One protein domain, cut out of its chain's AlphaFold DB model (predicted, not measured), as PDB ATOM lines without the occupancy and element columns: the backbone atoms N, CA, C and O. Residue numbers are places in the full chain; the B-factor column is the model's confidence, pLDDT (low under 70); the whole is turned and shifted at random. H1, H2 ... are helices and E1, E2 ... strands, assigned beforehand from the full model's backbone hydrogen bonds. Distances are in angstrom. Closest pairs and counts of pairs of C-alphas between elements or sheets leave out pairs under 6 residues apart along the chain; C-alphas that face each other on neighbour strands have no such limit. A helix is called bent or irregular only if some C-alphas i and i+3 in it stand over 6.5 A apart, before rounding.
ATOM      1  N   GLU A   5      36.065  11.558  54.688       68.06
ATOM      2  CA  GLU A   5      36.897  10.451  54.199       68.06
ATOM      3  C   GLU A   5      36.045   9.199  53.982       68.06
ATOM      4  O   GLU A   5      36.166   8.534  52.958       68.06
ATOM      5  N   ARG A   6      35.121   8.915  54.911       78.50
ATOM      6  CA  ARG A   6      34.158   7.816  54.799       78.50
ATOM      7  C   ARG A   6      33.007   7.994  55.789       78.50
ATOM      8  O   ARG A   6      33.248   8.154  56.983       78.50
ATOM      9  N   ILE A   7      31.764   7.912  55.321       80.06
ATOM     10  CA  ILE A   7      30.563   7.933  56.167       80.06
ATOM     11  C   ILE A   7      29.751   6.666  55.919       80.06
ATOM     12  O   ILE A   7      29.260   6.438  54.817       80.06
ATOM     13  N   SER A   8      29.573   5.852  56.960       81.38
ATOM     14  CA  SER A   8      28.599   4.762  56.919       81.38
ATOM     15  C   SER A   8      27.194   5.345  56.984       81.38
ATOM     16  O   SER A   8      26.862   6.073  57.918       81.38
ATOM     17  N   ILE A   9      26.387   5.009  55.986       78.75
ATOM     18  CA  ILE A   9      24.955   5.245  55.991       78.75
ATOM     19  C   ILE A   9      24.361   4.010  56.667       78.75
ATOM     20  O   ILE A   9      24.458   2.905  56.133       78.75
ATOM     21  N   GLY A  10      23.838   4.183  57.882       68.31
ATOM     22  CA  GLY A  10      23.279   3.093  58.683       68.31
ATOM     23  C   GLY A  10      22.165   2.311  57.974       68.31
ATOM     24  O   GLY A  10      21.760   2.664  56.866       68.31
ATOM     25  N   PRO A  11      21.647   1.241  58.602       66.81
ATOM     26  CA  PRO A  11      20.650   0.381  57.976       66.81
ATOM     27  C   PRO A  11      19.424   1.194  57.566       66.81
ATOM     28  O   PRO A  11      18.903   1.993  58.346       66.81
ATOM     29  N   ILE A  12      18.960   0.974  56.338       69.69
ATOM     30  CA  ILE A  12      17.884   1.773  55.766       69.69
ATOM     31  C   ILE A  12      16.628   0.936  55.674       69.69
ATOM     32  O   ILE A  12      16.571  -0.078  54.978       69.69
ATOM     33  N   THR A  13      15.602   1.386  56.381       68.94
ATOM     34  CA  THR A  13      14.318   0.700  56.424       68.94
ATOM     35  C   THR A  13      13.308   1.490  55.616       68.94
ATOM     36  O   THR A  13      13.180   2.706  55.760       68.94
ATOM     37  N   LYS A  14      12.572   0.794  54.755       70.69
ATOM     38  CA  LYS A  14      11.429   1.370  54.057       70.69
ATOM     39  C   LYS A  14      10.363   1.758  55.079       70.69
ATOM     40  O   LYS A  14       9.922   0.903  55.846       70.69
ATOM     41  N   MET A  15       9.947   3.022  55.089       67.06
ATOM     42  CA  MET A  15       8.910   3.477  56.012       67.06
ATOM     43  C   MET A  15       7.555   2.853  55.641       67.06
ATOM     44  O   MET A  15       7.269   2.666  54.446       67.06
ATOM     45  N   PRO A  16       6.700   2.546  56.633       65.50
ATOM     46  CA  PRO A  16       5.334   2.093  56.396       65.50
ATOM     47  C   PRO A  16       4.572   3.059  55.486       65.50
ATOM     48  O   PRO A  16       4.743   4.270  55.580       65.50
ATOM     49  N   GLU A  17       3.695   2.547  54.623       63.78
ATOM     50  CA  GLU A  17       2.934   3.364  53.660       63.78
ATOM     51  C   GLU A  17       2.110   4.477  54.334       63.78
ATOM     52  O   GLU A  17       2.017   5.587  53.812       63.78
ATOM     53  N   SER A  18       1.613   4.221  55.547       59.19
ATOM     54  CA  SER A  18       0.930   5.205  56.396       59.19
ATOM     55  C   SER A  18       1.800   6.403  56.786       59.19
ATOM     56  O   SER A  18       1.271   7.489  57.003       59.19
ATOM     57  N   GLU A  19       3.120   6.225  56.861       58.50
ATOM     58  CA  GLU A  19       4.080   7.264  57.252       58.50
ATOM     59  C   GLU A  19       4.695   7.984  56.042       58.50
ATOM     60  O   GLU A  19       5.221   9.090  56.169       58.50
ATOM     61  N   GLN A  20       4.578   7.409  54.839       58.28
ATOM     62  CA  GLN A  20       5.108   8.004  53.604       58.28
ATOM     63  C   GLN A  20       4.378   9.306  53.220       58.28
ATOM     64  O   GLN A  20       4.976  10.212  52.643       58.28
ATOM     65  N   LEU A  21       3.095   9.448  53.577       51.09
ATOM     66  CA  LEU A  21       2.307  10.672  53.339       51.09
ATOM     67  C   LEU A  21       2.551  11.774  54.391       51.09
ATOM     68  O   LEU A  21       2.213  12.943  54.167       51.09
ATOM     69  N   SER A  22       3.153  11.413  55.527       48.06
ATOM     70  CA  SER A  22       3.526  12.310  56.627       48.06
ATOM     71  C   SER A  22       5.032  12.566  56.718       48.06
ATOM     72  O   SER A  22       5.474  13.147  57.706       48.06
ATOM     73  N   GLY A  23       5.811  12.129  55.721       49.50
ATOM     74  CA  GLY A  23       7.268  12.261  55.705       49.50
ATOM     75  C   GLY A  23       7.767  13.711  55.823       49.50
ATOM     76  O   GLY A  23       6.967  14.654  55.771       49.50
ATOM     77  N   PRO A  24       9.093  13.907  55.970       49.84
ATOM     78  CA  PRO A  24       9.698  15.214  56.208       49.84
ATOM     79  C   PRO A  24       9.179  16.262  55.225       49.84
ATOM     80  O   PRO A  24       9.153  16.047  54.010       49.84
ATOM     81  N   ARG A  25       8.749  17.409  55.756       53.34
ATOM     82  CA  ARG A  25       8.262  18.547  54.969       53.34
ATOM     83  C   ARG A  25       9.302  19.651  54.953       53.34
ATOM     84  O   ARG A  25      10.062  19.822  55.910       53.34
ATOM     85  N   ASP A  26       9.414  20.348  53.830       51.69
ATOM     86  CA  ASP A  26      10.244  21.542  53.767       51.69
ATOM     87  C   ASP A  26       9.656  22.624  54.691       51.69
ATOM     88  O   ASP A  26       8.576  22.470  55.274       51.69
ATOM     89  N   LYS A  27      10.360  23.748  54.827       46.06
ATOM     90  CA  LYS A  27       9.901  24.888  55.638       46.06
ATOM     91  C   LYS A  27       8.534  25.456  55.213       46.06
ATOM     92  O   LYS A  27       7.955  26.235  55.960       46.06
ATOM     93  N   ASN A  28       8.030  25.077  54.038       44.25
ATOM     94  CA  ASN A  28       6.751  25.510  53.484       44.25
ATOM     95  C   ASN A  28       5.665  24.424  53.596       44.25
ATOM     96  O   ASN A  28       4.581  24.576  53.033       44.25
ATOM     97  N   GLY A  29       5.932  23.317  54.294       43.69
ATOM     98  CA  GLY A  29       4.969  22.230  54.453       43.69
ATOM     99  C   GLY A  29       4.810  21.354  53.207       43.69
ATOM    100  O   GLY A  29       3.904  20.518  53.174       43.69
ATOM    101  N   VAL A  30       5.662  21.499  52.192       47.06
ATOM    102  CA  VAL A  30       5.666  20.630  51.011       47.06
ATOM    103  C   VAL A  30       6.402  19.340  51.376       47.06
ATOM    104  O   VAL A  30       7.488  19.421  51.950       47.06
ATOM    105  N   PRO A  31       5.855  18.144  51.078       44.75
ATOM    106  CA  PRO A  31       6.604  16.900  51.241       44.75
ATOM    107  C   PRO A  31       7.955  17.023  50.530       44.75
ATOM    108  O   PRO A  31       7.979  17.270  49.322       44.75
ATOM    109  N   ARG A  32       9.065  16.885  51.271       50.97
ATOM    110  CA  ARG A  32      10.426  17.083  50.730       50.97
ATOM    111  C   ARG A  32      10.718  16.131  49.576       50.97
ATOM    112  O   ARG A  32      11.516  16.449  48.704       50.97
ATOM    113  N   MET A  33      10.043  14.981  49.556       50.06
ATOM    114  CA  MET A  33      10.088  14.003  48.477       50.06
ATOM    115  C   MET A  33       8.679  13.420  48.286       50.06
ATOM    116  O   MET A  33       8.077  12.915  49.231       50.06
ATOM    117  N   LYS A  34       8.117  13.485  47.070       41.06
ATOM    118  CA  LYS A  34       6.915  12.711  46.705       41.06
ATOM    119  C   LYS A  34       7.361  11.295  46.327       41.06
ATOM    120  O   LYS A  34       7.643  11.042  45.160       41.06
ATOM    121  N   GLY A  35       7.455  10.391  47.298       47.66
ATOM    122  CA  GLY A  35       7.868   9.004  47.070       47.66
ATOM    123  C   GLY A  35       7.846   8.174  48.349       47.66
ATOM    124  O   GLY A  35       7.511   8.681  49.416       47.66
ATOM    125  N   ILE A  36       8.199   6.894  48.235       50.75
ATOM    126  CA  ILE A  36       8.369   6.010  49.393       50.75
ATOM    127  C   ILE A  36       9.488   6.573  50.266       50.75
ATOM    128  O   ILE A  36      10.633   6.666  49.823       50.75
ATOM    129  N   CYS A  37       9.142   6.963  51.488       60.00
ATOM    130  CA  CYS A  37      10.102   7.408  52.482       60.00
ATOM    131  C   CYS A  37      10.898   6.211  53.012       60.00
ATOM    132  O   CYS A  37      10.362   5.130  53.253       60.00
ATOM    133  N   TRP A  38      12.190   6.426  53.188       66.81
ATOM    134  CA  TRP A  38      13.113   5.512  53.841       66.81
ATOM    135  C   TRP A  38      13.608   6.187  55.121       66.81
ATOM    136  O   TRP A  38      13.551   7.415  55.215       66.81
ATOM    137  N   SER A  39      14.075   5.411  56.099       65.88
ATOM    138  CA  SER A  39      14.681   5.971  57.311       65.88
ATOM    139  C   SER A  39      15.813   6.941  56.965       65.88
ATOM    140  O   SER A  39      16.524   6.747  55.975       65.88
ATOM    141  N   GLU A  40      15.983   7.982  57.782       68.44
ATOM    142  CA  GLU A  40      17.035   8.972  57.562       68.44
ATOM    143  C   GLU A  40      18.420   8.308  57.585       68.44
ATOM    144  O   GLU A  40      18.686   7.452  58.437       68.44
ATOM    145  N   PRO A  41      19.310   8.673  56.647       71.25
ATOM    146  CA  PRO A  41      20.674   8.177  56.653       71.25
ATOM    147  C   PRO A  41      21.392   8.675  57.912       71.25
ATOM    148  O   PRO A  41      21.311   9.848  58.267       71.25
ATOM    149  N   THR A  42      22.112   7.788  58.594       71.31
ATOM    150  CA  THR A  42      22.951   8.175  59.733       71.31
ATOM    151  C   THR A  42      24.341   8.609  59.265       71.31
ATOM    152  O   THR A  42      24.769   8.294  58.157       71.31
ATOM    153  N   GLY A  43      25.050   9.370  60.101       71.19
ATOM    154  CA  GLY A  43      26.441   9.771  59.855       71.19
ATOM    155  C   GLY A  43      26.624  10.940  58.882       71.19
ATOM    156  O   GLY A  43      27.650  11.608  58.956       71.19
ATOM    157  N   ILE A  44      25.636  11.228  58.035       76.38
ATOM    158  CA  ILE A  44      25.571  12.399  57.157       76.38
ATOM    159  C   ILE A  44      24.293  13.177  57.461       76.38
ATOM    160  O   ILE A  44      23.217  12.590  57.529       76.38
ATOM    161  N   ALA A  45      24.405  14.487  57.660       76.56
ATOM    162  CA  ALA A  45      23.265  15.314  58.047       76.56
ATOM    163  C   ALA A  45      23.102  16.537  57.143       76.56
ATOM    164  O   ALA A  45      24.077  17.118  56.657       76.56
ATOM    165  N   GLU A  46      21.853  16.972  56.974       80.88
ATOM    166  CA  GLU A  46      21.567  18.299  56.435       80.88
ATOM    167  C   GLU A  46      22.289  19.374  57.269       80.88
ATOM    168  O   GLU A  46      22.390  19.298  58.493       80.88
ATOM    169  N   GLY A  47      22.817  20.389  56.595       84.31
ATOM    170  CA  GLY A  47      23.611  21.451  57.204       84.31
ATOM    171  C   GLY A  47      25.100  21.149  57.344       84.31
ATOM    172  O   GLY A  47      25.876  22.091  57.513       84.31
ATOM    173  N   GLN A  48      25.521  19.889  57.217       85.31
ATOM    174  CA  GLN A  48      26.936  19.527  57.221       85.31
ATOM    175  C   GLN A  48      27.654  20.108  55.994       85.31
ATOM    176  O   GLN A  48      27.136  20.067  54.878       85.31
ATOM    177  N   THR A  49      28.861  20.638  56.198       88.69
ATOM    178  CA  THR A  49      29.709  21.163  55.119       88.69
ATOM    179  C   THR A  49      30.751  20.149  54.672       88.69
ATOM    180  O   THR A  49      31.358  19.487  55.517       88.69
ATOM    181  N   ILE A  50      30.998  20.085  53.369       85.00
ATOM    182  CA  ILE A  50      31.887  19.128  52.705       85.00
ATOM    183  C   ILE A  50      32.735  19.881  51.672       85.00
ATOM    184  O   ILE A  50      32.306  20.925  51.181       85.00
ATOM    185  N   ILE A  51      33.922  19.377  51.335       84.38
ATOM    186  CA  ILE A  51      34.744  19.934  50.253       84.38
ATOM    187  C   ILE A  51      34.676  18.970  49.072       84.38
ATOM    188  O   ILE A  51      34.908  17.779  49.255       84.38
ATOM    189  N   LEU A  52      34.309  19.485  47.897       83.88
ATOM    190  CA  LEU A  52      34.288  18.748  46.633       83.88
ATOM    191  C   LEU A  52      34.870  19.611  45.527       83.88
ATOM    192  O   LEU A  52      34.420  20.748  45.340       83.88
ATOM    193  N   ASP A  53      35.839  19.067  44.797       81.44
ATOM    194  CA  ASP A  53      36.563  19.763  43.732       81.44
ATOM    195  C   ASP A  53      37.093  21.132  44.192       81.44
ATOM    196  O   ASP A  53      36.942  22.154  43.512       81.44
ATOM    197  N   GLY A  54      37.656  21.176  45.406       80.38
ATOM    198  CA  GLY A  54      38.189  22.398  46.016       80.38
ATOM    199  C   GLY A  54      37.145  23.464  46.382       80.38
ATOM    200  O   GLY A  54      37.518  24.575  46.759       80.38
ATOM    201  N   LYS A  55      35.846  23.159  46.286       86.19
ATOM    202  CA  LYS A  55      34.748  24.053  46.683       86.19
ATOM    203  C   LYS A  55      34.087  23.563  47.960       86.19
ATOM    204  O   LYS A  55      33.925  22.361  48.156       86.19
ATOM    205  N   VAL A  56      33.663  24.498  48.805       89.56
ATOM    206  CA  VAL A  56      32.891  24.188  50.010       89.56
ATOM    207  C   VAL A  56      31.412  24.106  49.650       89.56
ATOM    208  O   VAL A  56      30.841  25.023  49.058       89.56
ATOM    209  N   TRP A  57      30.787  23.006  50.042       91.31
ATOM    210  CA  TRP A  57      29.372  22.740  49.845       91.31
ATOM    211  C   TRP A  57      28.705  22.470  51.182       91.31
ATOM    212  O   TRP A  57      29.305  21.874  52.072       91.31
ATOM    213  N   LYS A  58      27.448  22.865  51.318       91.44
ATOM    214  CA  LYS A  58      26.569  22.505  52.423       91.44
ATOM    215  C   LYS A  58      25.574  21.465  51.925       91.44
ATOM    216  O   LYS A  58      24.909  21.681  50.917       91.44
ATOM    217  N   ILE A  59      25.445  20.350  52.631       88.88
ATOM    218  CA  ILE A  59      24.432  19.339  52.325       88.88
ATOM    219  C   ILE A  59      23.065  19.925  52.669       88.88
ATOM    220  O   ILE A  59      22.785  20.232  53.826       88.88
ATOM    221  N   ALA A  60      22.226  20.111  51.658       84.88
ATOM    222  CA  ALA A  60      20.889  20.668  51.816       84.88
ATOM    223  C   ALA A  60      19.819  19.581  51.931       84.88
ATOM    224  O   ALA A  60      18.837  19.765  52.642       84.88
ATOM    225  N   VAL A  61      20.021  18.455  51.242       83.56
ATOM    226  CA  VAL A  61      19.147  17.278  51.294       83.56
ATOM    227  C   VAL A  61      20.015  16.034  51.212       83.56
ATOM    228  O   VAL A  61      20.966  15.993  50.430       83.56
ATOM    229  N   VAL A  62      19.670  15.005  51.977       84.94
ATOM    230  CA  VAL A  62      20.291  13.686  51.872       84.94
ATOM    231  C   VAL A  62      19.264  12.598  52.173       84.94
ATOM    232  O   VAL A  62      18.488  12.724  53.117       84.94
ATOM    233  N   GLY A  63      19.212  11.545  51.359       82.62
ATOM    234  CA  GLY A  63      18.276  10.446  51.601       82.62
ATOM    235  C   GLY A  63      17.966   9.590  50.383       82.62
ATOM    236  O   GLY A  63      18.512   9.785  49.301       82.62
ATOM    237  N   PHE A  64      17.077   8.620  50.573       80.81
ATOM    238  CA  PHE A  64      16.643   7.700  49.526       80.81
ATOM    239  C   PHE A  64      15.354   8.153  48.859       80.81
ATOM    240  O   PHE A  64      14.423   8.623  49.511       80.81
ATOM    241  N   GLN A  65      15.281   7.918  47.554       78.50
ATOM    242  CA  GLN A  65      14.081   8.085  46.755       78.50
ATOM    243  C   GLN A  65      13.805   6.800  45.980       78.50
ATOM    244  O   GLN A  65      14.700   6.195  45.395       78.50
ATOM    245  N   GLU A  66      12.542   6.387  45.961       77.06
ATOM    246  CA  GLU A  66      12.051   5.316  45.098       77.06
ATOM    247  C   GLU A  66      10.971   5.901  44.193       77.06
ATOM    248  O   GLU A  66      10.029   6.539  44.669       77.06
ATOM    249  N   GLY A  67      11.087   5.669  42.890       72.81
ATOM    250  CA  GLY A  67      10.028   6.005  41.951       72.81
ATOM    251  C   GLY A  67       9.451   4.757  41.281       72.81
ATOM    252  O   GLY A  67      10.153   3.778  41.019       72.81
ATOM    253  N   ARG A  68       8.138   4.790  41.023       66.06
ATOM    254  CA  ARG A  68       7.355   3.658  40.505       66.06
ATOM    255  C   ARG A  68       6.550   4.040  39.267       66.06
ATOM    256  O   ARG A  68       5.994   5.133  39.186       66.06
ATOM    257  N   GLY A  69       6.414   3.089  38.343       56.56
ATOM    258  CA  GLY A  69       5.600   3.239  37.134       56.56
ATOM    259  C   GLY A  69       6.076   4.377  36.222       56.56
ATOM    260  O   GLY A  69       7.237   4.771  36.248       56.56
ATOM    261  N   TYR A  70       5.161   4.943  35.429       49.56
ATOM    262  CA  TYR A  70       5.444   6.109  34.575       49.56
ATOM    263  C   TYR A  70       5.591   7.428  35.362       49.56
ATOM    264  O   TYR A  70       5.747   8.494  34.759       49.56
ATOM    265  N   ALA A  71       5.523   7.392  36.699       52.53
ATOM    266  CA  ALA A  71       5.695   8.562  37.554       52.53
ATOM    267  C   ALA A  71       7.190   8.880  37.711       52.53
ATOM    268  O   ALA A  71       7.825   8.585  38.717       52.53
ATOM    269  N   GLY A  72       7.754   9.466  36.660       57.09
ATOM    270  CA  GLY A  72       9.051  10.120  36.710       57.09
ATOM    271  C   GLY A  72       8.978  11.517  37.332       57.09
ATOM    272  O   GLY A  72       7.914  12.145  37.354       57.09
ATOM    273  N   VAL A  73      10.123  12.047  37.768       61.16
ATOM    274  CA  VAL A  73      10.271  13.486  38.037       61.16
ATOM    275  C   VAL A  73      10.056  14.198  36.702       61.16
ATOM    276  O   VAL A  73      10.842  13.996  35.785       61.16
ATOM    277  N   ARG A  74       8.970  14.972  36.548       64.81
ATOM    278  CA  ARG A  74       8.526  15.514  35.241       64.81
ATOM    279  C   ARG A  74       9.397  16.655  34.690       64.81
ATOM    280  O   ARG A  74       9.226  17.039  33.538       64.81
ATOM    281  N   GLY A  75      10.331  17.150  35.494       70.69
ATOM    282  CA  GLY A  75      11.189  18.296  35.216       70.69
ATOM    283  C   GLY A  75      11.359  19.096  36.502       70.69
ATOM    284  O   GLY A  75      10.407  19.726  36.956       70.69
ATOM    285  N   HIS A  76      12.533  19.011  37.114       74.75
ATOM    286  CA  HIS A  76      12.866  19.664  38.372       74.75
ATOM    287  C   HIS A  76      14.035  20.629  38.141       74.75
ATOM    288  O   HIS A  76      15.076  20.196  37.639       74.75
ATOM    289  N   PRO A  77      13.861  21.932  38.426       77.94
ATOM    290  CA  PRO A  77      14.967  22.876  38.412       77.94
ATOM    291  C   PRO A  77      15.825  22.708  39.665       77.94
ATOM    292  O   PRO A  77      15.287  22.554  40.760       77.94
ATOM    293  N   GLU A  78      17.136  22.863  39.516       80.62
ATOM    294  CA  GLU A  78      18.086  22.967  40.625       80.62
ATOM    295  C   GLU A  78      18.638  24.401  40.726       80.62
ATOM    296  O   GLU A  78      19.796  24.651  40.404       80.62
ATOM    297  N   PRO A  79      17.832  25.411  41.102       78.56
ATOM    298  CA  PRO A  79      18.209  26.818  40.930       78.56
ATOM    299  C   PRO A  79      19.386  27.249  41.814       78.56
ATOM    300  O   PRO A  79      20.142  28.141  41.439       78.56
ATOM    301  N   THR A  80      19.531  26.638  42.989       84.88
ATOM    302  CA  THR A  80      20.498  27.047  44.020       84.88
ATOM    303  C   THR A  80      21.351  25.894  44.534       84.88
ATOM    304  O   THR A  80      22.172  26.095  45.423       84.88
ATOM    305  N   GLN A  81      21.145  24.686  44.012       90.50
ATOM    306  CA  GLN A  81      21.742  23.458  44.529       90.50
ATOM    307  C   GLN A  81      22.291  22.631  43.370       90.50
ATOM    308  O   GLN A  81      21.854  22.792  42.241       90.50
ATOM    309  N   ALA A  82      23.277  21.780  43.620       91.75
ATOM    310  CA  ALA A  82      23.593  20.670  42.733       91.75
ATOM    311  C   ALA A  82      22.933  19.406  43.287       91.75
ATOM    312  O   ALA A  82      22.875  19.237  44.504       91.75
ATOM    313  N   GLU A  83      22.480  18.506  42.419       91.38
ATOM    314  CA  GLU A  83      21.937  17.206  42.821       91.38
ATOM    315  C   GLU A  83      22.860  16.079  42.360       91.38
ATOM    316  O   GLU A  83      23.258  16.024  41.197       91.38
ATOM    317  N   LEU A  84      23.189  15.174  43.276       92.75
ATOM    318  CA  LEU A  84      23.945  13.954  43.026       92.75
ATOM    319  C   LEU A  84      23.024  12.756  43.237       92.75
ATOM    320  O   LEU A  84      22.526  12.547  44.345       92.75
ATOM    321  N   VAL A  85      22.825  11.964  42.185       92.94
ATOM    322  CA  VAL A  85      21.962  10.779  42.204       92.94
ATOM    323  C   VAL A  85      22.779   9.508  42.039       92.94
ATOM    324  O   VAL A  85      23.420   9.301  41.011       92.94
ATOM    325  N   PHE A  86      22.690   8.623  43.028       94.38
ATOM    326  CA  PHE A  86      23.358   7.326  43.060       94.38
ATOM    327  C   PHE A  86      22.314   6.215  42.866       94.38
ATOM    328  O   PHE A  86      21.543   5.939  43.790       94.38
ATOM    329  N   PRO A  87      22.222   5.577  41.687       94.50
ATOM    330  CA  PRO A  87      21.245   4.516  41.458       94.50
ATOM    331  C   PRO A  87      21.621   3.260  42.251       94.50
ATOM    332  O   PRO A  87      22.657   2.663  41.994       94.50
ATOM    333  N   VAL A  88      20.780   2.836  43.195       93.50
ATOM    334  CA  VAL A  88      21.067   1.698  44.092       93.50
ATOM    335  C   VAL A  88      20.392   0.416  43.608       93.50
ATOM    336  O   VAL A  88      21.014  -0.645  43.597       93.50
ATOM    337  N   ALA A  89      19.145   0.505  43.141       91.25
ATOM    338  CA  ALA A  89      18.424  -0.631  42.572       91.25
ATOM    339  C   ALA A  89      17.514  -0.225  41.414       91.25
ATOM    340  O   ALA A  89      16.976   0.881  41.392       91.25
ATOM    341  N   GLY A  90      17.285  -1.163  40.498       90.38
ATOM    342  CA  GLY A  90      16.368  -0.990  39.374       90.38
ATOM    343  C   GLY A  90      16.927  -0.151  38.227       90.38
ATOM    344  O   GLY A  90      18.137   0.055  38.123       90.38
ATOM    345  N   ILE A  91      16.041   0.276  37.318       90.12
ATOM    346  CA  ILE A  91      16.437   0.861  36.030       90.12
ATOM    347  C   ILE A  91      15.631   2.124  35.719       90.12
ATOM    348  O   ILE A  91      14.398   2.137  35.724       90.12
ATOM    349  N   GLY A  92      16.343   3.177  35.334       90.62
ATOM    350  CA  GLY A  92      15.774   4.406  34.808       90.62
ATOM    351  C   GLY A  92      16.763   5.164  33.932       90.62
ATOM    352  O   GLY A  92      17.813   4.660  33.530       90.62
ATOM    353  N   ARG A  93      16.418   6.408  33.631       91.38
ATOM    354  CA  ARG A  93      17.295   7.364  32.958       91.38
ATOM    355  C   ARG A  93      17.099   8.743  33.558       91.38
ATOM    356  O   ARG A  93      15.960   9.155  33.786       91.38
ATOM    357  N   MET A  94      18.197   9.452  33.762       91.56
ATOM    358  CA  MET A  94      18.184  10.875  34.060       91.56
ATOM    359  C   MET A  94      18.430  11.643  32.772       91.56
ATOM    360  O   MET A  94      19.279  11.287  31.960       91.56
ATOM    361  N   GLN A  95      17.655  12.689  32.573       92.00
ATOM    362  CA  GLN A  95      17.741  13.578  31.430       92.00
ATOM    363  C   GLN A  95      18.011  14.973  31.961       92.00
ATOM    364  O   GLN A  95      17.234  15.450  32.779       92.00
ATOM    365  N   ILE A  96      19.107  15.588  31.528       92.00
ATOM    366  CA  ILE A  96      19.615  16.862  32.049       92.00
ATOM    367  C   ILE A  96      19.584  17.903  30.929       92.00
ATOM    368  O   ILE A  96      20.053  17.631  29.823       92.00
ATOM    369  N   SER A  97      19.026  19.081  31.213       90.56
ATOM    370  CA  SER A  97      18.858  20.187  30.264       90.56
ATOM    371  C   SER A  97      19.171  21.527  30.927       90.56
ATOM    372  O   SER A  97      18.634  21.850  31.986       90.56
ATOM    373  N   SER A  98      20.002  22.346  30.286       86.56
ATOM    374  CA  SER A  98      20.324  23.705  30.749       86.56
ATOM    375  C   SER A  98      19.194  24.712  30.516       86.56
ATOM    376  O   SER A  98      19.204  25.785  31.107       86.56
ATOM    377  N   GLN A  99      18.214  24.381  29.670       82.94
ATOM    378  CA  GLN A  99      17.146  25.300  29.256       82.94
ATOM    379  C   GLN A  99      15.753  24.871  29.738       82.94
ATOM    380  O   GLN A  99      14.759  25.509  29.400       82.94
ATOM    381  N   GLY A 100      15.646  23.756  30.469       78.38
ATOM    382  CA  GLY A 100      14.362  23.202  30.919       78.38
ATOM    383  C   GLY A 100      13.518  22.553  29.813       78.38
ATOM    384  O   GLY A 100      12.468  21.980  30.101       78.38
ATOM    385  N   SER A 101      13.980  22.582  28.557       82.81
ATOM    386  CA  SER A 101      13.401  21.831  27.440       82.81
ATOM    387  C   SER A 101      14.051  20.454  27.337       82.81
ATOM    388  O   SER A 101      15.267  20.346  27.185       82.81
ATOM    389  N   PHE A 102      13.240  19.393  27.405       82.69
ATOM    390  CA  PHE A 102      13.711  18.005  27.370       82.69
ATOM    391  C   PHE A 102      13.505  17.324  26.006       82.69
ATOM    392  O   PHE A 102      12.981  16.201  25.928       82.69
ATOM    393  N   SER A 103      13.880  18.018  24.929       83.06
ATOM    394  CA  SER A 103      13.996  17.433  23.589       83.06
ATOM    395  C   SER A 103      15.309  16.644  23.453       83.06
ATOM    396  O   SER A 103      16.269  16.945  24.169       83.06
ATOM    397  N   PRO A 104      15.396  15.644  22.552       77.06
ATOM    398  CA  PRO A 104      16.618  14.854  22.365       77.06
ATOM    399  C   PRO A 104      17.874  15.687  22.067       77.06
ATOM    400  O   PRO A 104      18.954  15.332  22.518       77.06
ATOM    401  N   GLU A 105      17.730  16.804  21.355       76.25
ATOM    402  CA  GLU A 105      18.838  17.683  20.949       76.25
ATOM    403  C   GLU A 105      19.328  18.606  22.077       76.25
ATOM    404  O   GLU A 105      20.475  19.041  22.066       76.25
ATOM    405  N   ALA A 106      18.474  18.896  23.064       79.31
ATOM    406  CA  ALA A 106      18.765  19.811  24.171       79.31
ATOM    407  C   ALA A 106      19.029  19.085  25.503       79.31
ATOM    408  O   ALA A 106      19.083  19.719  26.558       79.31
ATOM    409  N   THR A 107      19.148  17.752  25.471       88.81
ATOM    410  CA  THR A 107      19.193  16.914  26.673       88.81
ATOM    411  C   THR A 107      20.354  15.937  26.635       88.81
ATOM    412  O   THR A 107      20.450  15.104  25.736       88.81
ATOM    413  N   ILE A 108      21.159  15.933  27.692       90.75
ATOM    414  CA  ILE A 108      22.098  14.840  27.948       90.75
ATOM    415  C   ILE A 108      21.344  13.746  28.707       90.75
ATOM    416  O   ILE A 108      20.694  14.014  29.719       90.75
ATOM    417  N   THR A 109      21.383  12.513  28.198       91.81
ATOM    418  CA  THR A 109      20.711  11.365  28.826       91.81
ATOM    419  C   THR A 109      21.733  10.444  29.481       91.81
ATOM    420  O   THR A 109      22.621   9.923  28.812       91.81
ATOM    421  N   HIS A 110      21.552  10.191  30.772       93.75
ATOM    422  CA  HIS A 110      22.333   9.251  31.566       93.75
ATOM    423  C   HIS A 110      21.475   8.040  31.931       93.75
ATOM    424  O   HIS A 110      20.338   8.185  32.383       93.75
ATOM    425  N   ALA A 111      22.015   6.835  31.752       93.81
ATOM    426  CA  ALA A 111      21.385   5.626  32.269       93.81
ATOM    427  C   ALA A 111      21.531   5.579  33.797       93.81
ATOM    428  O   ALA A 111      22.611   5.828  34.326       93.81
ATOM    429  N   LEU A 112      20.448   5.241  34.494       93.31
ATOM    430  CA  LEU A 112      20.447   4.984  35.929       93.31
ATOM    431  C   LEU A 112      20.219   3.491  36.127       93.31
ATOM    432  O   LEU A 112      19.113   3.002  35.899       93.31
ATOM    433  N   VAL A 113      21.264   2.765  36.510       93.88
ATOM    434  CA  VAL A 113      21.196   1.316  36.713       93.88
ATOM    435  C   VAL A 113      21.766   1.000  38.079       93.88
ATOM    436  O   VAL A 113      22.958   1.179  38.313       93.88
ATOM    437  N   GLY A 114      20.897   0.552  38.978       93.94
ATOM    438  CA  GLY A 114      21.309   0.096  40.293       93.94
ATOM    439  C   GLY A 114      21.818  -1.345  40.253       93.94
ATOM    440  O   GLY A 114      21.212  -2.172  39.567       93.94
ATOM    441  N   PRO A 115      22.906  -1.677  40.971       94.69
ATOM    442  CA  PRO A 115      23.459  -3.030  40.980       94.69
ATOM    443  C   PRO A 115      22.620  -4.021  41.795       94.69
ATOM    444  O   PRO A 115      22.763  -5.232  41.618       94.69
ATOM    445  N   LEU A 116      21.762  -3.526  42.691       91.69
ATOM    446  CA  LEU A 116      20.910  -4.362  43.523       91.69
ATOM    447  C   LEU A 116      19.545  -4.609  42.881       91.69
ATOM    448  O   LEU A 116      19.012  -3.801  42.115       91.69
ATOM    449  N   LYS A 117      18.925  -5.718  43.280       86.19
ATOM    450  CA  LYS A 117      17.481  -5.899  43.154       86.19
ATOM    451  C   LYS A 117      16.754  -5.177  44.300       86.19
ATOM    452  O   LYS A 117      17.330  -5.057  45.384       86.19
ATOM    453  N   PRO A 118      15.498  -4.731  44.108       77.00
ATOM    454  CA  PRO A 118      14.747  -4.009  45.139       77.00
ATOM    455  C   PRO A 118      14.689  -4.713  46.502       77.00
ATOM    456  O   PRO A 118      14.804  -4.063  47.538       77.00
ATOM    457  N   GLU A 119      14.566  -6.041  46.518       79.25
ATOM    458  CA  GLU A 119      14.509  -6.851  47.739       79.25
ATOM    459  C   GLU A 119      15.829  -6.897  48.527       79.25
ATOM    460  O   GLU A 119      15.817  -7.214  49.712       79.25
ATOM    461  N   GLN A 120      16.962  -6.565  47.900       85.50
ATOM    462  CA  GLN A 120      18.283  -6.611  48.537       85.50
ATOM    463  C   GLN A 120      18.627  -5.319  49.285       85.50
ATOM    464  O   GLN A 120      19.540  -5.319  50.106       85.50
ATOM    465  N   ILE A 121      17.910  -4.222  49.017       82.50
ATOM    466  CA  ILE A 121      18.219  -2.895  49.575       82.50
ATOM    467  C   ILE A 121      18.114  -2.896  51.100       82.50
ATOM    468  O   ILE A 121      18.970  -2.337  51.772       82.50
ATOM    469  N   ALA A 122      17.089  -3.555  51.649       77.81
ATOM    470  CA  ALA A 122      16.814  -3.551  53.088       77.81
ATOM    471  C   ALA A 122      17.921  -4.218  53.925       77.81
ATOM    472  O   ALA A 122      18.002  -3.995  55.129       77.81
ATOM    473  N   THR A 123      18.753  -5.050  53.299       83.56
ATOM    474  CA  THR A 123      19.878  -5.735  53.947       83.56
ATOM    475  C   THR A 123      21.229  -5.238  53.447       83.56
ATOM    476  O   THR A 123      22.251  -5.832  53.781       83.56
ATOM    477  N   ALA A 124      21.241  -4.219  52.585       86.88
ATOM    478  CA  ALA A 124      22.469  -3.677  52.038       86.88
ATOM    479  C   ALA A 124      23.134  -2.721  53.033       86.88
ATOM    480  O   ALA A 124      22.468  -1.924  53.692       86.88
ATOM    481  N   GLU A 125      24.459  -2.778  53.096       89.06
ATOM    482  CA  GLU A 125      25.267  -1.786  53.799       89.06
ATOM    483  C   GLU A 125      25.706  -0.710  52.812       89.06
ATOM    484  O   GLU A 125      26.083  -1.001  51.675       89.06
ATOM    485  N   LEU A 126      25.643   0.545  53.242       89.25
ATOM    486  CA  LEU A 126      25.861   1.697  52.384       89.25
ATOM    487  C   LEU A 126      26.928   2.587  53.008       89.25
ATOM    488  O   LEU A 126      26.909   2.875  54.203       89.25
ATOM    489  N   THR A 127      27.891   3.012  52.205       89.38
ATOM    490  CA  THR A 127      28.947   3.926  52.640       89.38
ATOM    491  C   THR A 127      29.114   5.016  51.598       89.38
ATOM    492  O   THR A 127      29.374   4.723  50.437       89.38
ATOM    493  N   LEU A 128      28.995   6.276  52.011       88.56
ATOM    494  CA  LEU A 128      29.364   7.410  51.178       88.56
ATOM    495  C   LEU A 128      30.826   7.771  51.448       88.56
ATOM    496  O   LEU A 128      31.199   8.094  52.576       88.56
ATOM    497  N   THR A 129      31.643   7.718  50.410       86.25
ATOM    498  CA  THR A 129      33.093   7.897  50.488       86.25
ATOM    499  C   THR A 129      33.496   9.057  49.587       86.25
ATOM    500  O   THR A 129      32.976   9.184  48.476       86.25
ATOM    501  N   LEU A 130      34.433   9.891  50.037       82.25
ATOM    502  CA  LEU A 130      35.117  10.828  49.157       82.25
ATOM    503  C   LEU A 130      36.326  10.133  48.529       82.25
ATOM    504  O   LEU A 130      37.175   9.606  49.245       82.25
ATOM    505  N   LYS A 131      36.390  10.093  47.197       79.31
ATOM    506  CA  LYS A 131      37.503   9.489  46.460       79.31
ATOM    507  C   LYS A 131      38.166  10.506  45.549       79.31
ATOM    508  O   LYS A 131      37.501  11.141  44.729       79.31
ATOM    509  N   ASP A 132      39.486  10.538  45.613       70.81
ATOM    510  CA  ASP A 132      40.338  11.281  44.693       70.81
ATOM    511  C   ASP A 132      40.392  10.521  43.366       70.81
ATOM    512  O   ASP A 132      41.198   9.609  43.173       70.81
ATOM    513  N   SER A 133      39.478  10.830  42.448       57.72
ATOM    514  CA  SER A 133      39.434  10.145  41.154       57.72
ATOM    515  C   SER A 133      38.920  11.063  40.054       57.72
ATOM    516  O   SER A 133      37.733  11.093  39.738       57.72
ATOM    517  N   GLY A 134      39.814  11.822  39.427       54.66
ATOM    518  CA  GLY A 134      39.467  12.512  38.190       54.66
ATOM    519  C   GLY A 134      39.697  11.641  36.958       54.66
ATOM    520  O   GLY A 134      40.594  10.792  36.941       54.66
ATOM    521  N   PRO A 135      38.904  11.842  35.894       46.34
ATOM    522  CA  PRO A 135      39.256  11.366  34.574       46.34
ATOM    523  C   PRO A 135      40.563  12.072  34.201       46.34
ATOM    524  O   PRO A 135      40.740  13.260  34.474       46.34
ATOM    525  N   ASP A 136      41.501  11.324  33.630       53.78
ATOM    526  CA  ASP A 136      42.777  11.832  33.108       53.78
ATOM    527  C   ASP A 136      43.876  12.120  34.151       53.78
ATOM    528  O   ASP A 136      44.807  12.879  33.881       53.78
ATOM    529  N   GLY A 137      43.806  11.519  35.345       50.38
ATOM    530  CA  GLY A 137      44.865  11.652  36.362       50.38
ATOM    531  C   GLY A 137      44.910  13.021  37.049       50.38
ATOM    532  O   GLY A 137      45.837  13.308  37.805       50.38
ATOM    533  N   LYS A 138      43.901  13.869  36.814       52.25
ATOM    534  CA  LYS A 138      43.653  15.061  37.628       52.25
ATOM    535  C   LYS A 138      43.010  14.623  38.940       52.25
ATOM    536  O   LYS A 138      42.095  13.810  38.935       52.25
ATOM    537  N   VAL A 139      43.481  15.148  40.066       57.19
ATOM    538  CA  VAL A 139      42.819  14.935  41.358       57.19
ATOM    539  C   VAL A 139      41.535  15.767  41.345       57.19
ATOM    540  O   VAL A 139      41.596  16.990  41.251       57.19
ATOM    541  N   SER A 140      40.386  15.094  41.337       65.75
ATOM    542  CA  SER A 140      39.065  15.703  41.523       65.75
ATOM    543  C   SER A 140      38.349  14.895  42.597       65.75
ATOM    544  O   SER A 140      38.245  13.668  42.451       65.75
ATOM    545  N   ASP A 141      37.897  15.555  43.657       75.38
ATOM    546  CA  ASP A 141      37.249  14.892  44.781       75.38
ATOM    547  C   ASP A 141      35.836  14.490  44.354       75.38
ATOM    548  O   ASP A 141      35.008  15.331  43.997       75.38
ATOM    549  N   ARG A 142      35.527  13.194  44.397       81.88
ATOM    550  CA  ARG A 142      34.205  12.679  44.023       81.88
ATOM    551  C   ARG A 142      33.551  11.976  45.188       81.88
ATOM    552  O   ARG A 142      34.164  11.130  45.829       81.88
ATOM    553  N   LEU A 143      32.271  12.260  45.406       87.81
ATOM    554  CA  LEU A 143      31.447  11.394  46.242       87.81
ATOM    555  C   LEU A 143      31.153  10.106  45.483       87.81
ATOM    556  O   LEU A 143      30.677  10.155  44.352       87.81
ATOM    557  N   ILE A 144      31.408   8.972  46.120       91.31
ATOM    558  CA  ILE A 144      31.103   7.630  45.630       91.31
ATOM    559  C   ILE A 144      30.263   6.930  46.690       91.31
ATOM    560  O   ILE A 144      30.565   7.019  47.881       91.31
ATOM    561  N   LEU A 145      29.210   6.239  46.264       93.12
ATOM    562  CA  LEU A 145      28.422   5.391  47.147       93.12
ATOM    563  C   LEU A 145      28.882   3.944  46.976       93.12
ATOM    564  O   LEU A 145      28.616   3.323  45.948       93.12
ATOM    565  N   ASP A 146      29.561   3.412  47.983       93.00
ATOM    566  CA  ASP A 146      29.857   1.989  48.064       93.00
ATOM    567  C   ASP A 146      28.619   1.268  48.622       93.00
ATOM    568  O   ASP A 146      28.086   1.629  49.678       93.00
ATOM    569  N   VAL A 147      28.145   0.258  47.897       92.88
ATOM    570  CA  VAL A 147      26.973  -0.546  48.260       92.88
ATOM    571  C   VAL A 147      27.404  -1.990  48.431       92.88
ATOM    572  O   VAL A 147      27.937  -2.581  47.495       92.88
ATOM    573  N   THR A 148      27.134  -2.580  49.589       92.75
ATOM    574  CA  THR A 148      27.496  -3.965  49.905       92.75
ATOM    575  C   THR A 148      26.241  -4.797  50.136       92.75
ATOM    576  O   THR A 148      25.380  -4.427  50.925       92.75
ATOM    577  N   SER A 149      26.132  -5.946  49.468       91.00
ATOM    578  CA  SER A 149      25.064  -6.927  49.705       91.00
ATOM    579  C   SER A 149      25.657  -8.333  49.730       91.00
ATOM    580  O   SER A 149      26.142  -8.838  48.712       91.00
ATOM    581  N   GLY A 150      25.578  -8.998  50.884       89.19
ATOM    582  CA  GLY A 150      26.263 -10.271  51.106       89.19
ATOM    583  C   GLY A 150      27.780 -10.084  51.023       89.19
ATOM    584  O   GLY A 150      28.336  -9.251  51.723       89.19
ATOM    585  N   SER A 151      28.453 -10.834  50.148       91.25
ATOM    586  CA  SER A 151      29.911 -10.751  49.953       91.25
ATOM    587  C   SER A 151      30.356  -9.814  48.824       91.25
ATOM    588  O   SER A 151      31.546  -9.746  48.518       91.25
ATOM    589  N   LYS A 152      29.422  -9.128  48.155       94.88
ATOM    590  CA  LYS A 152      29.717  -8.270  47.000       94.88
ATOM    591  C   LYS A 152      29.591  -6.803  47.371       94.88
ATOM    592  O   LYS A 152      28.632  -6.428  48.038       94.88
ATOM    593  N   THR A 153      30.538  -6.002  46.890       94.44
ATOM    594  CA  THR A 153      30.538  -4.539  46.994       94.44
ATOM    595  C   THR A 153      30.566  -3.936  45.594       94.44
ATOM    596  O   THR A 153      31.284  -4.435  44.725       94.44
ATOM    597  N   TRP A 154      29.796  -2.875  45.381       95.31
ATOM    598  CA  TRP A 154      29.782  -2.084  44.154       95.31
ATOM    599  C   TRP A 154      30.089  -0.631  44.476       95.31
ATOM    600  O   TRP A 154      29.524  -0.079  45.414       95.31
ATOM    601  N   GLU A 155      30.931  -0.010  43.659       94.31
ATOM    602  CA  GLU A 155      31.165   1.429  43.708       94.31
ATOM    603  C   GLU A 155      30.214   2.119  42.733       94.31
ATOM    604  O   GLU A 155      30.223   1.830  41.532       94.31
ATOM    605  N   ILE A 156      29.377   3.017  43.242       93.75
ATOM    606  CA  ILE A 156      28.359   3.700  42.450       93.75
ATOM    607  C   ILE A 156      28.744   5.177  42.339       93.75
ATOM    608  O   ILE A 156      28.670   5.901  43.335       93.75
ATOM    609  N   PRO A 157      29.161   5.652  41.152       92.81
ATOM    610  CA  PRO A 157      29.348   7.074  40.925       92.81
ATOM    611  C   PRO A 157      27.990   7.783  40.798       92.81
ATOM    612  O   PRO A 157      27.019   7.183  40.321       92.81
ATOM    613  N   PRO A 158      27.902   9.068  41.177       93.69
ATOM    614  CA  PRO A 158      26.685   9.833  41.015       93.69
ATOM    615  C   PRO A 158      26.514  10.280  39.565       93.69
ATOM    616  O   PRO A 158      27.478  10.611  38.871       93.69
ATOM    617  N   VAL A 159      25.262  10.401  39.139       93.88
ATOM    618  CA  VAL A 159      24.892  11.304  38.048       93.88
ATOM    619  C   VAL A 159      24.627  12.675  38.662       93.88
ATOM    620  O   VAL A 159      23.810  12.797  39.572       93.88
ATOM    621  N   MET A 160      25.341  13.696  38.185       92.19
ATOM    622  CA  MET A 160      25.266  15.054  38.719       92.19
ATOM    623  C   MET A 160      24.389  15.949  37.844       92.19
ATOM    624  O   MET A 160      24.645  16.090  36.649       92.19
ATOM    625  N   THR A 161      23.434  16.635  38.469       92.19
ATOM    626  CA  THR A 161      22.770  17.817  37.910       92.19
ATOM    627  C   THR A 161      23.407  19.072  38.516       92.19
ATOM    628  O   THR A 161      23.316  19.260  39.731       92.19
ATOM    629  N   PRO A 162      24.077  19.931  37.723       91.88
ATOM    630  CA  PRO A 162      24.701  21.150  38.241       91.88
ATOM    631  C   PRO A 162      23.695  22.210  38.709       91.88
ATOM    632  O   PRO A 162      22.535  22.213  38.299       91.88
ATOM    633  N   VAL A 163      24.187  23.175  39.493       90.62
ATOM    634  CA  VAL A 163      23.429  24.378  39.878       90.62
ATOM    635  C   VAL A 163      22.947  25.129  38.636       90.62
ATOM    636  O   VAL A 163      23.709  25.348  37.693       90.62
ATOM    637  N   GLY A 164      21.685  25.549  38.652       88.38
ATOM    638  CA  GLY A 164      21.013  26.278  37.578       88.38
ATOM    639  C   GLY A 164      20.495  25.395  36.440       88.38
ATOM    640  O   GLY A 164      19.985  25.925  35.455       88.38
ATOM    641  N   VAL A 165      20.618  24.068  36.549       91.81
ATOM    642  CA  VAL A 165      20.247  23.115  35.494       91.81
ATOM    643  C   VAL A 165      18.952  22.383  35.860       91.81
ATOM    644  O   VAL A 165      18.581  22.271  37.028       91.81
ATOM    645  N   PHE A 166      18.230  21.901  34.851       88.94
ATOM    646  CA  PHE A 166      17.021  21.104  35.022       88.94
ATOM    647  C   PHE A 166      17.329  19.631  34.803       88.94
ATOM    648  O   PHE A 166      18.066  19.275  33.880       88.94
ATOM    649  N   HIS A 167      16.676  18.765  35.567       90.00
ATOM    650  CA  HIS A 167      16.688  17.337  35.290       90.00
ATOM    651  C   HIS A 167      15.281  16.744  35.283       90.00
ATOM    652  O   HIS A 167      14.334  17.284  35.859       90.00
ATOM    653  N   ARG A 168      15.130  15.601  34.623       86.81
ATOM    654  CA  ARG A 168      13.958  14.738  34.747       86.81
ATOM    655  C   ARG A 168      14.407  13.291  34.846       86.81
ATOM    656  O   ARG A 168      15.349  12.883  34.165       86.81
ATOM    657  N   THR A 169      13.699  12.506  35.640       86.56
ATOM    658  CA  THR A 169      13.991  11.081  35.820       86.56
ATOM    659  C   THR A 169      12.863  10.286  35.206       86.56
ATOM    660  O   THR A 169      11.712  10.464  35.587       86.56
ATOM    661  N   VAL A 170      13.175   9.417  34.250       84.94
ATOM    662  CA  VAL A 170      12.206   8.508  33.631       84.94
ATOM    663  C   VAL A 170      12.506   7.096  34.104       84.94
ATOM    664  O   VAL A 170      13.634   6.624  33.985       84.94
ATOM    665  N   ILE A 171      11.491   6.425  34.631       83.19
ATOM    666  CA  ILE A 171      11.631   5.130  35.297       83.19
ATOM    667  C   ILE A 171      11.127   4.035  34.368       83.19
ATOM    668  O   ILE A 171      10.156   4.231  33.631       83.19
ATOM    669  N   SER A 172      11.809   2.890  34.374       80.44
ATOM    670  CA  SER A 172      11.351   1.724  33.627       80.44
ATOM    671  C   SER A 172      10.031   1.207  34.217       80.44
ATOM    672  O   SER A 172       9.968   0.964  35.425       80.44
ATOM    673  N   PRO A 173       8.984   0.961  33.405       73.00
ATOM    674  CA  PRO A 173       7.694   0.478  33.904       73.00
ATOM    675  C   PRO A 173       7.785  -0.820  34.717       73.00
ATOM    676  O   PRO A 173       6.994  -1.028  35.630       73.00
ATOM    677  N   ASN A 174       8.770  -1.665  34.402       79.19
ATOM    678  CA  ASN A 174       8.924  -3.003  34.978       79.19
ATOM    679  C   ASN A 174      10.043  -3.087  36.027       79.19
ATOM    680  O   ASN A 174      10.355  -4.175  36.504       79.19
ATOM    681  N   SER A 175      10.694  -1.970  36.357       81.31
ATOM    682  CA  SER A 175      11.819  -1.959  37.292       81.31
ATOM    683  C   SER A 175      11.821  -0.652  38.086       81.31
ATOM    684  O   SER A 175      12.376   0.339  37.610       81.31
ATOM    685  N   PRO A 176      11.172  -0.625  39.269       82.44
ATOM    686  CA  PRO A 176      11.200   0.533  40.154       82.44
ATOM    687  C   PRO A 176      12.637   0.952  40.435       82.44
ATOM    688  O   PRO A 176      13.462   0.118  40.806       82.44
ATOM    689  N   LEU A 177      12.926   2.236  40.260       86.69
ATOM    690  CA  LEU A 177      14.250   2.779  40.517       86.69
ATOM    691  C   LEU A 177      14.305   3.262  41.965       86.69
ATOM    692  O   LEU A 177      13.502   4.108  42.357       86.69
ATOM    693  N   THR A 178      15.274   2.756  42.724       87.62
ATOM    694  CA  THR A 178      15.644   3.280  44.043       87.62
ATOM    695  C   THR A 178      17.034   3.882  43.964       87.62
ATOM    696  O   THR A 178      17.961   3.255  43.444       87.62
ATOM    697  N   TYR A 179      17.185   5.096  44.468       89.06
ATOM    698  CA  TYR A 179      18.424   5.850  44.390       89.06
ATOM    699  C   TYR A 179      18.652   6.659  45.660       89.06
ATOM    700  O   TYR A 179      17.706   7.091  46.317       89.06
ATOM    701  N   PHE A 180      19.921   6.850  45.999       89.56
ATOM    702  CA  PHE A 180      20.341   7.768  47.046       89.56
ATOM    703  C   PHE A 180      20.598   9.139  46.424       89.56
ATOM    704  O   PHE A 180      21.155   9.231  45.328       89.56
ATOM    705  N   VAL A 181      20.171  10.197  47.102       89.31
ATOM    706  CA  VAL A 181      20.289  11.582  46.650       89.31
ATOM    707  C   VAL A 181      21.075  12.375  47.674       89.31
ATOM    708  O   VAL A 181      20.806  12.289  48.872       89.31
ATOM    709  N   VAL A 182      21.996  13.200  47.183       90.00
ATOM    710  CA  VAL A 182      22.632  14.269  47.952       90.00
ATOM    711  C   VAL A 182      22.436  15.574  47.185       90.00
ATOM    712  O   VAL A 182      22.883  15.681  46.043       90.00
ATOM    713  N   LYS A 183      21.786  16.568  47.797       90.56
ATOM    714  CA  LYS A 183      21.741  17.939  47.270       90.56
ATOM    715  C   LYS A 183      22.729  18.825  48.001       90.56
ATOM    716  O   LYS A 183      22.819  18.782  49.230       90.56
ATOM    717  N   LEU A 184      23.443  19.642  47.242       91.50
ATOM    718  CA  LEU A 184      24.557  20.447  47.711       91.50
ATOM    719  C   LEU A 184      24.330  21.920  47.382       91.50
ATOM    720  O   LEU A 184      24.190  22.288  46.220       91.50
ATOM    721  N   GLU A 185      24.347  22.769  48.399       92.62
ATOM    722  CA  GLU A 185      24.355  24.224  48.265       92.62
ATOM    723  C   GLU A 185      25.798  24.737  48.277       92.62
ATOM    724  O   GLU A 185      26.553  24.371  49.180       92.62
TER     725      GLU A 185
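AT A GLANCE: This is residues 5 to 185 of the 188 residues of an uncharacterized protein of Candidatus Nomurabacteria bacterium GW2011_GWA1_46_11 (UniProt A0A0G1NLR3). Three antiparallel sheets are stacked face to face: a strongly twisted, curled five-strand sheet in the middle, E2-E3-E13-E5-E11, with E1-E8-E9-E10 facing one part of it and E4-E12-E6-E7 another. The small H1 and the long loop of residues 21 to 48 lie toward the outside, and H2 grazes two of the sheets. The printed part has 181 residues, with two named helices and 13 named strands in the order E1 H1 E2 E3 E4 E5 E6 E7 H2 E8 E9 E10 E11 E12 E13; the class is mostly strand, strands holding 87 of the 97 residues in named elements. It is compact, with a radius of gyration of the C-alphas of 15.8 A, and spans 44 by 39 by 34 A.

IN THESE COORDINATES: Begin with the largest sheet: E2 is residues 49 to 52, and E3, residues 55 to 67, runs 31.0 A from C-alpha 55 at (34.748, 24.053, 46.683), bending by 64 degrees at residue 58. E13, residues 177 to 185, runs 24.9 A to C-alpha 185 at (24.355, 24.224, 48.265); E5, residues 82 to 89, spans 21.9 A, and E11 is residues 159 to 161. In the second sheet find E1, residues 6 to 9, from C-alpha 6 at (34.158, 7.816, 54.799), E8, residues 125 to 132, E9, residues 141 to 149 and 25.5 A long, and E10, residues 152 to 156. The third holds E4, residues 73 to 77, E12, residues 166 to 171, E6, residues 91 to 97, and E7, residues 108 to 113. H1 is residues 17 to 20 and H2 residues 118 to 123.

HOW THE PARTS SIT: In the largest sheet look at N 50 and O 57 between E2 and E3, 2.8 A, N 60 and O 183 between E3 and E13, 2.8 A, N 84 and O 182 between E13 and E5, 2.8 A, and N 83 and O 161 between E5 and E11, 2.9 A. The second sheet and the largest are face to face, the parts that face each other 10.9 A centre to centre; the closest C-alphas of E5 and E10 are those of Phe 86 and Ile 156, 6.2 A. There E8, E9 and E10 form a meander, each strand the antiparallel neighbour of the one before, with N 127 and O 146 at 2.9 A and N 147 and O 154 at 2.9 A; between the antiparallel neighbours E1 and E8, N 7 and O 128 are within hydrogen-bond range at 2.8 A. E10 runs on into E11 at 26 degrees. The third sheet and the largest are face to face, the parts that face each other 9.6 A centre to centre; the closest C-alphas of E5 and E7 are those of Pro 87 and Leu 112, 5.6 A. In it find N 76 and O 167, N 95 and O 168, and N 92 and O 112, each 2.8 A, for E4 and E12, E12 and E6, and E6 and E7. H2 only grazes the first two sheets and is only just irregular, C-alphas 119 and 122 being 6.7 A apart; 0 of its 2 O i to N i+4 pairs but 2 of its 3 O i to N i+3 pairs are within hydrogen-bond range. H1, too short for an O i to N i+4 pair, is not on any of the three sheets.

THE WHOLE: The C-alphas farthest apart are those of Ser 18 and Gly 137, 48.7 A. The printed part has no cut, and the link from H1 to E2, 28 residues, is long. The mean pLDDT of the printed part is 78.5; among the residues under 70 are 15 to 40, 68 to 74 and 133 to 140.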